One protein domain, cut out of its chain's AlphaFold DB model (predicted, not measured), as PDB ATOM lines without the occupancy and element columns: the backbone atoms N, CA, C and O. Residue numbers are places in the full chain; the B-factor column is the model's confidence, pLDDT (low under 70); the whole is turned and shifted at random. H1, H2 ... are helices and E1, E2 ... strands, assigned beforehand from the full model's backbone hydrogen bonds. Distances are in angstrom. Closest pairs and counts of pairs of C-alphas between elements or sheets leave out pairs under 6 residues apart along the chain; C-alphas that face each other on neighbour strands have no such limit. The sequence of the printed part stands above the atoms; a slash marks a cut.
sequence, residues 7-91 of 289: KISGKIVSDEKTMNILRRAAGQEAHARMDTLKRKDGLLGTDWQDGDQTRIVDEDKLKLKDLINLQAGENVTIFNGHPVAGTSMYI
ATOM      1  N   LYS A   7       7.568 -39.312  24.277       86.38
ATOM      2  CA  LYS A   7       8.265 -38.312  25.094       86.38
ATOM      3  C   LYS A   7       9.662 -38.114  24.536       86.38
ATOM      4  O   LYS A   7      10.414 -39.074  24.436       86.38
ATOM      5  N   ILE A   8      10.007 -36.880  24.194       87.25
ATOM      6  CA  ILE A   8      11.319 -36.529  23.644       87.25
ATOM      7  C   ILE A   8      12.053 -35.696  24.688       87.25
ATOM      8  O   ILE A   8      11.497 -34.729  25.209       87.25
ATOM      9  N   SER A   9      13.290 -36.075  24.999       84.12
ATOM     10  CA  SER A   9      14.173 -35.316  25.880       84.12
ATOM     11  C   SER A   9      15.471 -34.981  25.164       84.12
ATOM     12  O   SER A   9      16.114 -35.858  24.593       84.12
ATOM     13  N   GLY A  10      15.870 -33.711  25.233       85.19
ATOM     14  CA  GLY A  10      17.229 -33.282  24.909       85.19
ATOM     15  C   GLY A  10      18.152 -33.373  26.124       85.19
ATOM     16  O   GLY A  10      17.809 -33.988  27.141       85.19
ATOM     17  N   LYS A  11      19.309 -32.715  26.021       84.94
ATOM     18  CA  LYS A  11      20.289 -32.589  27.103       84.94
ATOM     19  C   LYS A  11      19.666 -31.991  28.366       84.94
ATOM     20  O   LYS A  11      19.019 -30.946  28.309       84.94
ATOM     21  N   ILE A  12      19.923 -32.619  29.512       81.50
ATOM     22  CA  ILE A  12      19.459 -32.135  30.817       81.50
ATOM     23  C   ILE A  12      20.639 -31.575  31.596       81.50
ATOM     24  O   ILE A  12      21.661 -32.237  31.770       81.50
ATOM     25  N   VAL A  13      20.468 -30.362  32.113       75.62
ATOM     26  CA  VAL A  13      21.412 -29.726  33.029       75.62
ATOM     27  C   VAL A  13      20.792 -29.780  34.428       75.62
ATOM     28  O   VAL A  13      19.909 -29.003  34.758       75.62
ATOM     29  N   SER A  14      21.205 -30.791  35.198       60.75
ATOM     30  CA  SER A  14      21.032 -30.942  36.656       60.75
ATOM     31  C   SER A  14      19.626 -30.913  37.287       60.75
ATOM     32  O   SER A  14      19.534 -30.679  38.489       60.75
ATOM     33  N   ASP A  15      18.541 -31.208  36.567       71.75
ATOM     34  CA  ASP A  15      17.217 -31.353  37.198       71.75
ATOM     35  C   ASP A  15      16.908 -32.814  37.574       71.75
ATOM     36  O   ASP A  15      16.408 -33.603  36.765       71.75
ATOM     37  N   GLU A  16      17.139 -33.177  38.842       75.12
ATOM     38  CA  GLU A  16      16.787 -34.500  39.394       75.12
ATOM     39  C   GLU A  16      15.294 -34.828  39.228       75.12
ATOM     40  O   GLU A  16      14.903 -35.974  38.991       75.12
ATOM     41  N   LYS A  17      14.430 -33.811  39.298       81.12
ATOM     42  CA  LYS A  17      12.982 -33.968  39.127       81.12
ATOM     43  C   LYS A  17      12.617 -34.374  37.698       81.12
ATOM     44  O   LYS A  17      11.821 -35.295  37.510       81.12
ATOM     45  N   THR A  18      13.211 -33.716  36.706       80.25
ATOM     46  CA  THR A  18      12.996 -34.004  35.279       80.25
ATOM     47  C   THR A  18      13.514 -35.397  34.932       80.25
ATOM     48  O   THR A  18      12.838 -36.176  34.259       80.25
ATOM     49  N   MET A  19      14.648 -35.772  35.517       80.12
ATOM     50  CA  MET A  19      15.214 -37.115  35.423       80.12
ATOM     51  C   MET A  19      14.299 -38.198  35.980       80.12
ATOM     52  O   MET A  19      14.081 -39.214  35.323       80.12
ATOM     53  N   ASN A  20      13.715 -37.982  37.157       81.44
ATOM     54  CA  ASN A  20      12.795 -38.945  37.757       81.44
ATOM     55  C   ASN A  20      11.533 -39.151  36.906       81.44
ATOM     56  O   ASN A  20      11.003 -40.260  36.847       81.44
ATOM     57  N   ILE A  21      11.066 -38.113  36.208       83.19
ATOM     58  CA  ILE A  21       9.937 -38.222  35.274       83.19
ATOM     59  C   ILE A  21      10.320 -39.069  34.054       83.19
ATOM     60  O   ILE A  21       9.534 -39.922  33.640       83.19
ATOM     61  N   LEU A  22      11.518 -38.870  33.499       81.88
ATOM     62  CA  LEU A  22      11.996 -39.620  32.334       81.88
ATOM     63  C   LEU A  22      12.334 -41.072  32.669       81.88
ATOM     64  O   LEU A  22      11.958 -41.961  31.913       81.88
ATOM     65  N   ARG A  23      12.941 -41.334  33.829       83.31
ATOM     66  CA  ARG A  23      13.168 -42.696  34.333       83.31
ATOM     67  C   ARG A  23      11.862 -43.454  34.505       83.31
ATOM     68  O   ARG A  23      11.719 -44.549  33.982       83.31
ATOM     69  N   ARG A  24      10.862 -42.837  35.145       83.81
ATOM     70  CA  ARG A  24       9.521 -43.433  35.265       83.81
ATOM     71  C   ARG A  24       8.845 -43.644  33.912       83.81
ATOM     72  O   ARG A  24       8.025 -44.542  33.788       83.81
ATOM     73  N   ALA A  25       9.154 -42.815  32.916       81.88
ATOM     74  CA  ALA A  25       8.613 -42.962  31.572       81.88
ATOM     75  C   ALA A  25       9.296 -44.072  30.756       81.88
ATOM     76  O   ALA A  25       8.618 -44.715  29.964       81.88
ATOM     77  N   ALA A  26      10.606 -44.270  30.925       81.88
ATOM     78  CA  ALA A  26      11.377 -45.316  30.250       81.88
ATOM     79  C   ALA A  26      11.255 -46.684  30.945       81.88
ATOM     80  O   ALA A  26      11.376 -47.715  30.296       81.88
ATOM     81  N   GLY A  27      10.991 -46.704  32.252       84.12
ATOM     82  CA  GLY A  27      10.902 -47.933  33.035       84.12
ATOM     83  C   GLY A  27      12.265 -48.555  33.357       84.12
ATOM     84  O   GLY A  27      13.325 -47.978  33.099       84.12
ATOM     85  N   GLN A  28      12.206 -49.742  33.954       85.94
ATOM     86  CA  GLN A  28      13.359 -50.539  34.371       85.94
ATOM     87  C   GLN A  28      13.426 -51.834  33.564       85.94
ATOM     88  O   GLN A  28      12.418 -52.285  33.013       85.94
ATOM     89  N   GLU A  29      14.620 -52.403  33.465       83.19
ATOM     90  CA  GLU A  29      14.881 -53.670  32.797       83.19
ATOM     91  C   GLU A  29      15.710 -54.577  33.701       83.19
ATOM     92  O   GLU A  29      16.681 -54.143  34.325       83.19
ATOM     93  N   ALA A  30      15.301 -55.839  33.782       81.56
ATOM     94  CA  ALA A  30      15.986 -56.847  34.568       81.56
ATOM     95  C   ALA A  30      17.225 -57.334  33.804       81.56
ATOM     96  O   ALA A  30      17.110 -57.962  32.752       81.56
ATOM     97  N   HIS A  31      18.412 -57.083  34.350       79.56
ATOM     98  CA  HIS A  31      19.669 -57.584  33.807       79.56
ATOM     99  C   HIS A  31      20.250 -58.678  34.701       79.56
ATOM    100  O   HIS A  31      20.380 -58.520  35.915       79.56
ATOM    101  N   ALA A  32      20.657 -59.789  34.090       80.19
ATOM    102  CA  ALA A  32      21.458 -60.800  34.762       80.19
ATOM    103  C   ALA A  32      22.911 -60.313  34.862       80.19
ATOM    104  O   ALA A  32      23.552 -60.025  33.851       80.19
ATOM    105  N   ARG A  33      23.436 -60.219  36.084       75.88
ATOM    106  CA  ARG A  33      24.845 -59.935  36.361       75.88
ATOM    107  C   ARG A  33      25.498 -61.115  37.051       75.88
ATOM    108  O   ARG A  33      24.949 -61.677  37.994       75.88
ATOM    109  N   MET A  34      26.702 -61.445  36.606       78.44
ATOM    110  CA  MET A  34      27.567 -62.393  37.289       78.44
ATOM    111  C   MET A  34      28.542 -61.608  38.167       78.44
ATOM    112  O   MET A  34      29.322 -60.806  37.659       78.44
ATOM    113  N   ASP A  35      28.452 -61.790  39.486       68.00
ATOM    114  CA  ASP A  35      29.161 -60.941  40.458       68.00
ATOM    115  C   ASP A  35      30.657 -61.273  40.565       68.00
ATOM    116  O   ASP A  35      31.457 -60.418  40.944       68.00
ATOM    117  N   THR A  36      31.065 -62.509  40.255       69.94
ATOM    118  CA  THR A  36      32.464 -62.934  40.412       69.94
ATOM    119  C   THR A  36      32.905 -63.929  39.343       69.94
ATOM    120  O   THR A  36      32.193 -64.876  39.021       69.94
ATOM    121  N   LEU A  37      34.123 -63.734  38.836       70.94
ATOM    122  CA  LEU A  37      34.905 -64.751  38.134       70.94
ATOM    123  C   LEU A  37      35.856 -65.365  39.156       70.94
ATOM    124  O   LEU A  37      36.654 -64.657  39.778       70.94
ATOM    125  N   LYS A  38      35.760 -66.676  39.374       71.44
ATOM    126  CA  LYS A  38      36.657 -67.379  40.288       71.44
ATOM    127  C   LYS A  38      37.903 -67.791  39.520       71.44
ATOM    128  O   LYS A  38      37.845 -68.556  38.560       71.44
ATOM    129  N   ARG A  39      39.051 -67.290  39.968       66.44
ATOM    130  CA  ARG A  39      40.348 -67.746  39.480       66.44
ATOM    131  C   ARG A  39      40.640 -69.120  40.069       66.44
ATOM    132  O   ARG A  39      40.655 -69.270  41.292       66.44
ATOM    133  N   LYS A  40      40.873 -70.111  39.212       69.69
ATOM    134  CA  LYS A  40      41.319 -71.440  39.622       69.69
ATOM    135  C   LYS A  40      42.776 -71.593  39.203       69.69
ATOM    136  O   LYS A  40      43.082 -71.764  38.027       69.69
ATOM    137  N   ASP A  41      43.679 -71.492  40.172       62.97
ATOM    138  CA  ASP A  41      45.094 -71.750  39.924       62.97
ATOM    139  C   ASP A  41      45.301 -73.270  39.796       62.97
ATOM    140  O   ASP A  41      45.100 -74.027  40.748       62.97
ATOM    141  N   GLY A  42      45.640 -73.722  38.587       68.25
ATOM    142  CA  GLY A  42      45.995 -75.103  38.278       68.25
ATOM    143  C   GLY A  42      47.504 -75.275  38.100       68.25
ATOM    144  O   GLY A  42      48.232 -74.325  37.827       68.25
ATOM    145  N   LEU A  43      47.984 -76.519  38.207       64.38
ATOM    146  CA  LEU A  43      49.411 -76.872  38.105       64.38
ATOM    147  C   LEU A  43      50.047 -76.522  36.737       64.38
ATOM    148  O   LEU A  43      51.267 -76.472  36.629       64.38
ATOM    149  N   LEU A  44      49.235 -76.281  35.700       67.81
ATOM    150  CA  LEU A  44      49.667 -75.992  34.322       67.81
ATOM    151  C   LEU A  44      49.210 -74.620  33.792       67.81
ATOM    152  O   LEU A  44      49.471 -74.306  32.633       67.81
ATOM    153  N   GLY A  45      48.555 -73.789  34.609       61.19
ATOM    154  CA  GLY A  45      48.065 -72.483  34.169       61.19
ATOM    155  C   GLY A  45      46.953 -71.916  35.043       61.19
ATOM    156  O   GLY A  45      46.376 -72.601  35.889       61.19
ATOM    157  N   THR A  46      46.677 -70.630  34.845       70.69
ATOM    158  CA  THR A  46      45.599 -69.907  35.522       70.69
ATOM    159  C   THR A  46      44.363 -69.916  34.628       70.69
ATOM    160  O   THR A  46      44.351 -69.208  33.620       70.69
ATOM    161  N   ASP A  47      43.337 -70.676  35.005       69.94
ATOM    162  CA  ASP A  47      42.055 -70.687  34.300       69.94
ATOM    163  C   ASP A  47      41.029 -69.842  35.066       69.94
ATOM    164  O   ASP A  47      40.947 -69.869  36.302       69.94
ATOM    165  N   TRP A  48      40.242 -69.064  34.326       75.50
ATOM    166  CA  TRP A  48      39.123 -68.300  34.870       75.50
ATOM    167  C   TRP A  48      37.851 -69.125  34.714       75.50
ATOM    168  O   TRP A  48      37.516 -69.535  33.605       75.50
ATOM    169  N   GLN A  49      37.155 -69.383  35.820       70.50
ATOM    170  CA  GLN A  49      35.876 -70.083  35.817       70.50
ATOM    171  C   GLN A  49      34.774 -69.138  36.295       70.50
ATOM    172  O   GLN A  49      34.938 -68.416  37.285       70.50
ATOM    173  N   ASP A  50      33.649 -69.155  35.591       72.06
ATOM    174  CA  ASP A  50      32.460 -68.394  35.955       72.06
ATOM    175  C   ASP A  50      32.003 -68.749  37.377       72.06
ATOM    176  O   ASP A  50      31.995 -69.915  37.788       72.06
ATOM    177  N   GLY A  51      31.698 -67.726  38.177       66.12
ATOM    178  CA  GLY A  51      31.216 -67.901  39.539       66.12
ATOM    179  C   GLY A  51      29.780 -68.423  39.565       66.12
ATOM    180  O   GLY A  51      28.941 -68.032  38.765       66.12
ATOM    181  N   ASP A  52      29.479 -69.259  40.555       67.69
ATOM    182  CA  ASP A  52      28.209 -69.995  40.699       67.69
ATOM    183  C   ASP A  52      26.987 -69.120  41.075       67.69
ATOM    184  O   ASP A  52      25.926 -69.620  41.434       67.69
ATOM    185  N   GLN A  53      27.134 -67.790  41.065       69.00
ATOM    186  CA  GLN A  53      26.087 -66.849  41.466       69.00
ATOM    187  C   GLN A  53      25.839 -65.818  40.366       69.00
ATOM    188  O   GLN A  53      26.614 -64.881  40.167       69.00
ATOM    189  N   THR A  54      24.711 -65.992  39.677       73.75
ATOM    190  CA  THR A  54      24.123 -64.986  38.789       73.75
ATOM    191  C   THR A  54      23.001 -64.278  39.541       73.75
ATOM    192  O   THR A  54      22.080 -64.924  40.040       73.75
ATOM    193  N   ARG A  55      23.067 -62.950  39.637       77.56
ATOM    194  CA  ARG A  55      22.048 -62.113  40.272       77.56
ATOM    195  C   ARG A  55      21.264 -61.360  39.208       77.56
ATOM    196  O   ARG A  55      21.849 -60.715  38.345       77.56
ATOM    197  N   ILE A  56      19.940 -61.399  39.301       82.12
ATOM    198  CA  ILE A  56      19.065 -60.547  38.492       82.12
ATOM    199  C   ILE A  56      18.934 -59.206  39.218       82.12
ATOM    200  O   ILE A  56      18.592 -59.169  40.403       82.12
ATOM    201  N   VAL A  57      19.273 -58.119  38.531       84.25
ATOM    202  CA  VAL A  57      19.214 -56.751  39.052       84.25
ATOM    203  C   VAL A  57      18.374 -55.911  38.103       84.25
ATOM    204  O   VAL A  57      18.677 -55.838  36.914       84.25
ATOM    205  N   ASP A  58      17.345 -55.261  38.637       84.75
ATOM    206  CA  ASP A  58      16.559 -54.283  37.891       84.75
ATOM    207  C   ASP A  58      17.360 -52.983  37.764       84.75
ATOM    208  O   ASP A  58      17.736 -52.366  38.765       84.75
ATOM    209  N   GLU A  59      17.640 -52.565  36.531       84.69
ATOM    210  CA  GLU A  59      18.318 -51.305  36.240       84.69
ATOM    211  C   GLU A  59      17.424 -50.361  35.438       84.69
ATOM    212  O   GLU A  59      16.625 -50.779  34.602       84.69
ATOM    213  N   ASP A  60      17.579 -49.057  35.662       85.19
ATOM    214  CA  ASP A  60      16.916 -48.051  34.835       85.19
ATOM    215  C   ASP A  60      17.438 -48.138  33.392       85.19
ATOM    216  O   ASP A  60      18.646 -48.014  33.156       85.19
ATOM    217  N   LYS A  61      16.525 -48.242  32.417       84.31
ATOM    218  CA  LYS A  61      16.877 -48.253  30.984       84.31
ATOM    219  C   LYS A  61      17.564 -46.966  30.522       84.31
ATOM    220  O   LYS A  61      18.222 -46.947  29.488       84.31
ATOM    221  N   LEU A  62      17.379 -45.874  31.266       84.06
ATOM    222  CA  LEU A  62      17.918 -44.559  30.947       84.06
ATOM    223  C   LEU A  62      18.776 -44.037  32.100       84.06
ATOM    224  O   LEU A  62      18.269 -43.706  33.180       84.06
ATOM    225  N   LYS A  63      20.087 -43.921  31.866       83.75
ATOM    226  CA  LYS A  63      21.030 -43.423  32.871       83.75
ATOM    227  C   LYS A  63      21.162 -41.905  32.776       83.75
ATOM    228  O   LYS A  63      21.075 -41.297  31.716       83.75
ATOM    229  N   LEU A  64      21.416 -41.282  33.927       78.88
ATOM    230  CA  LEU A  64      21.606 -39.829  34.033       78.88
ATOM    231  C   LEU A  64      22.807 -39.350  33.213       78.88
ATOM    232  O   LEU A  64      22.747 -38.308  32.569       78.88
ATOM    233  N   LYS A  65      23.893 -40.127  33.242       82.31
ATOM    234  CA  LYS A  65      25.127 -39.806  32.523       82.31
ATOM    235  C   LYS A  65      24.877 -39.677  31.023       82.31
ATOM    236  O   LYS A  65      25.401 -38.756  30.412       82.31
ATOM    237  N   ASP A  66      24.022 -40.535  30.478       82.31
ATOM    238  CA  ASP A  66      23.727 -40.565  29.048       82.31
ATOM    239  C   ASP A  66      22.997 -39.284  28.625       82.31
ATOM    240  O   ASP A  66      23.365 -38.672  27.633       82.31
ATOM    241  N   LEU A  67      22.052 -38.796  29.439       81.56
ATOM    242  CA  LEU A  67      21.308 -37.557  29.170       81.56
ATOM    243  C   LEU A  67      22.118 -36.269  29.396       81.56
ATOM    244  O   LEU A  67      21.854 -35.255  28.749       81.56
ATOM    245  N   ILE A  68      23.087 -36.281  30.315       84.94
ATOM    246  CA  ILE A  68      24.000 -35.146  30.536       84.94
ATOM    247  C   ILE A  68      25.006 -35.035  29.385       84.94
ATOM    248  O   ILE A  68      25.368 -33.927  28.979       84.94
ATOM    249  N   ASN A  69      25.455 -36.177  28.865       85.69
ATOM    250  CA  ASN A  69      26.482 -36.247  27.831       85.69
ATOM    251  C   ASN A  69      25.942 -36.052  26.407       85.69
ATOM    252  O   ASN A  69      26.752 -35.988  25.485       85.69
ATOM    253  N   LEU A  70      24.622 -35.908  26.227       87.25
ATOM    254  CA  LEU A  70      24.022 -35.595  24.928       87.25
ATOM    255  C   LEU A  70      24.630 -34.320  24.329       87.25
ATOM    256  O   LEU A  70      24.740 -33.277  24.993       87.25
ATOM    257  N   GLN A  71      25.009 -34.409  23.058       87.12
ATOM    258  CA  GLN A  71      25.469 -33.276  22.267       87.12
ATOM    259  C   GLN A  71      24.288 -32.461  21.726       87.12
ATOM    260  O   GLN A  71      23.129 -32.880  21.745       87.12
ATOM    261  N   ALA A  72      24.573 -31.246  21.256       83.75
ATOM    262  CA  ALA A  72      23.559 -30.417  20.621       83.75
ATOM    263  C   ALA A  72      23.059 -31.098  19.336       83.75
ATOM    264  O   ALA A  72      23.854 -31.458  18.474       83.75
ATOM    265  N   GLY A  73      21.743 -31.289  19.228       83.38
ATOM    266  CA  GLY A  73      21.125 -32.059  18.145       83.38
ATOM    267  C   GLY A  73      20.833 -33.513  18.498       83.38
ATOM    268  O   GLY A  73      19.988 -34.120  17.848       83.38
ATOM    269  N   GLU A  74      21.423 -34.066  19.553       90.19
ATOM    270  CA  GLU A  74      21.079 -35.404  20.029       90.19
ATOM    271  C   GLU A  74      19.886 -35.355  20.983       90.19
ATOM    272  O   GLU A  74      19.714 -34.428  21.784       90.19
ATOM    273  N   ASN A  75      19.038 -36.371  20.898       90.25
ATOM    274  CA  ASN A  75      17.896 -36.533  21.773       90.25
ATOM    275  C   ASN A  75      17.687 -38.003  22.136       90.25
ATOM    276  O   ASN A  75      18.206 -38.924  21.508       90.25
ATOM    277  N   VAL A  76      16.903 -38.220  23.184       89.19
ATOM    278  CA  VAL A  76      16.366 -39.531  23.524       89.19
ATOM    279  C   VAL A  76      14.859 -39.459  23.387       89.19
ATOM    280  O   VAL A  76      14.197 -38.627  24.013       89.19
ATOM    281  N   THR A  77      14.316 -40.350  22.569       88.88
ATOM    282  CA  THR A  77      12.882 -40.498  22.357       88.88
ATOM    283  C   THR A  77      12.407 -41.745  23.081       88.88
ATOM    284  O   THR A  77      12.848 -42.848  22.787       88.88
ATOM    285  N   ILE A  78      11.506 -41.584  24.042       87.75
ATOM    286  CA  ILE A  78      10.861 -42.688  24.747       87.75
ATOM    287  C   ILE A  78       9.544 -42.979  24.030       87.75
ATOM    288  O   ILE A  78       8.591 -42.196  24.128       87.75
ATOM    289  N   PHE A  79       9.500 -44.104  23.321       85.62
ATOM    290  CA  PHE A  79       8.317 -44.612  22.632       85.62
ATOM    291  C   PHE A  79       7.810 -45.853  23.366       85.62
ATOM    292  O   PHE A  79       8.541 -46.831  23.483       85.62
ATOM    293  N   ASN A  80       6.589 -45.813  23.911       83.25
ATOM    294  CA  ASN A  80       5.988 -46.941  24.644       83.25
ATOM    295  C   ASN A  80       6.903 -47.578  25.721       83.25
ATOM    296  O   ASN A  80       6.906 -48.790  25.902       83.25
ATOM    297  N   GLY A  81       7.707 -46.777  26.431       79.75
ATOM    298  CA  GLY A  81       8.639 -47.285  27.452       79.75
ATOM    299  C   GLY A  81       9.960 -47.846  26.905       79.75
ATOM    300  O   GLY A  81      10.721 -48.474  27.641       79.75
ATOM    301  N   HIS A  82      10.264 -47.612  25.627       83.38
ATOM    302  CA  HIS A  82      11.559 -47.915  25.028       83.38
ATOM    303  C   HIS A  82      12.302 -46.615  24.700       83.38
ATOM    304  O   HIS A  82      11.837 -45.850  23.851       83.38
ATOM    305  N   PRO A  83      13.426 -46.323  25.380       86.50
ATOM    306  CA  PRO A  83      14.277 -45.201  25.019       86.50
ATOM    307  C   PRO A  83      15.060 -45.532  23.742       86.50
ATOM    308  O   PRO A  83      15.771 -46.531  23.677       86.50
ATOM    309  N   VAL A  84      14.939 -44.675  22.736       87.38
ATOM    310  CA  VAL A  84      15.659 -44.744  21.463       87.38
ATOM    311  C   VAL A  84      16.502 -43.482  21.331       87.38
ATOM    312  O   VAL A  84      15.983 -42.369  21.454       87.38
ATOM    313  N   ALA A  85      17.803 -43.649  21.102       86.81
ATOM    314  CA  ALA A  85      18.687 -42.536  20.786       86.81
ATOM    315  C   ALA A  85      18.350 -42.002  19.391       86.81
ATOM    316  O   ALA A  85      18.255 -42.767  18.431       86.81
ATOM    317  N   GLY A  86      18.147 -40.694  19.291       86.12
ATOM    318  CA  GLY A  86      17.813 -40.014  18.054       86.12
ATOM    319  C   GLY A  86      18.727 -38.825  17.811       86.12
ATOM    320  O   GLY A  86      19.279 -38.213  18.726       86.12
ATOM    321  N   THR A  87      18.872 -38.488  16.538       88.25
ATOM    322  CA  THR A  87      19.574 -37.288  16.093       88.25
ATOM    323  C   THR A  87      18.580 -36.385  15.384       88.25
ATOM    324  O   THR A  87      17.795 -36.833  14.550       88.25
ATOM    325  N   SER A  88      18.623 -35.105  15.708       85.56
ATOM    326  CA  SER A  88      17.841 -34.044  15.090       85.56
ATOM    327  C   SER A  88      18.773 -33.042  14.421       85.56
ATOM    328  O   SER A  88      19.927 -32.884  14.820       85.56
ATOM    329  N   MET A  89      18.273 -32.370  13.385       86.62
ATOM    330  CA  MET A  89      19.026 -31.319  12.711       86.62
ATOM    331  C   MET A  89      19.271 -30.170  13.690       86.62
ATOM    332  O   MET A  89      18.337 -29.496  14.125       86.62
ATOM    333  N   TYR A  90      20.537 -29.957  14.035       87.19
ATOM    334  CA  TYR A  90      20.960 -28.844  14.869       87.19
ATOM    335  C   TYR A  90      21.470 -27.706  13.996       87.19
ATOM    336  O   TYR A  90      22.414 -27.883  13.232       87.19
ATOM    337  N   ILE A  91      20.846 -26.537  14.133       88.12
ATOM    338  CA  ILE A  91      21.288 -25.302  13.487       88.12
ATOM    339  C   ILE A  91      21.938 -24.436  14.573       88.12
ATOM    340  O   ILE A  91      21.240 -24.055  15.524       88.12
TER     341      ILE A  91
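AT A GLANCE: This is residues 7 to 91 of the 289 residues of the protein "Type IV secretory pathway, VirD4 components" of Escherichia coli (UniProt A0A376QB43). A small head of a three-stranded sheet, with helix H1 over one face, bears a long, thin two-stranded arm made by E2 with E5 and then E3 with E4. The arm makes the length, and residues 41 to 46 at its tip stick out free. The 85 printed residues hold E1, H1, E2, E3, E4, E5, H2, E6 and E7 in chain order, a mixed class of helices and strands. The head's sheet has the order E1, E6, E7, all antiparallel. The whole is extended, radius of gyration of the C-alphas 19.2 A, spanning 63 by 27 by 23 A.

IN THESE COORDINATES: E1, residues 7 to 9, begins at C-alpha 7 (8.265, -38.312, 25.094). E6, residues 74 to 79, and E7, residues 82 to 87, each measure 16.0 A; E7 ends at C-alpha 87 (19.574, -37.288, 16.093). H1 is residues 16 to 26, 15.2 A; H2 is residues 64 to 68. E2, residues 28 to 34, measures 18.7 A and E5, residues 54 to 60, 18.8 A. E3 is residues 37 to 42, E4 residues 45 to 50.

HOW THE PARTS SIT: N 9 and O 76 of E1 and E6 are 2.9 A apart; in the hairpin E6 and E7, N 77 and O 84 are 2.8 A apart. H1 is on this sheet, height 10.8 A, over E1 and E6; its closest C-alphas to E7 are Ala 26 and His 82, 5.8 A. H2 only grazes the sheet. E2 and E5 are antiparallel, N 31 to O 57 2.9 A. E2 runs on into E3 at 11 degrees; hairpin E3 and E4 has N 38 to O 49 at 2.8 A. Every O i to N i+4 pair in H1 and H2 is within hydrogen-bond range.

THE WHOLE: C-alphas 43 and 91, the farthest apart, are 63.7 A apart. The printed part has no cut and no long link. Its mean pLDDT is 79.8; residues 39 to 45 are among those under 70.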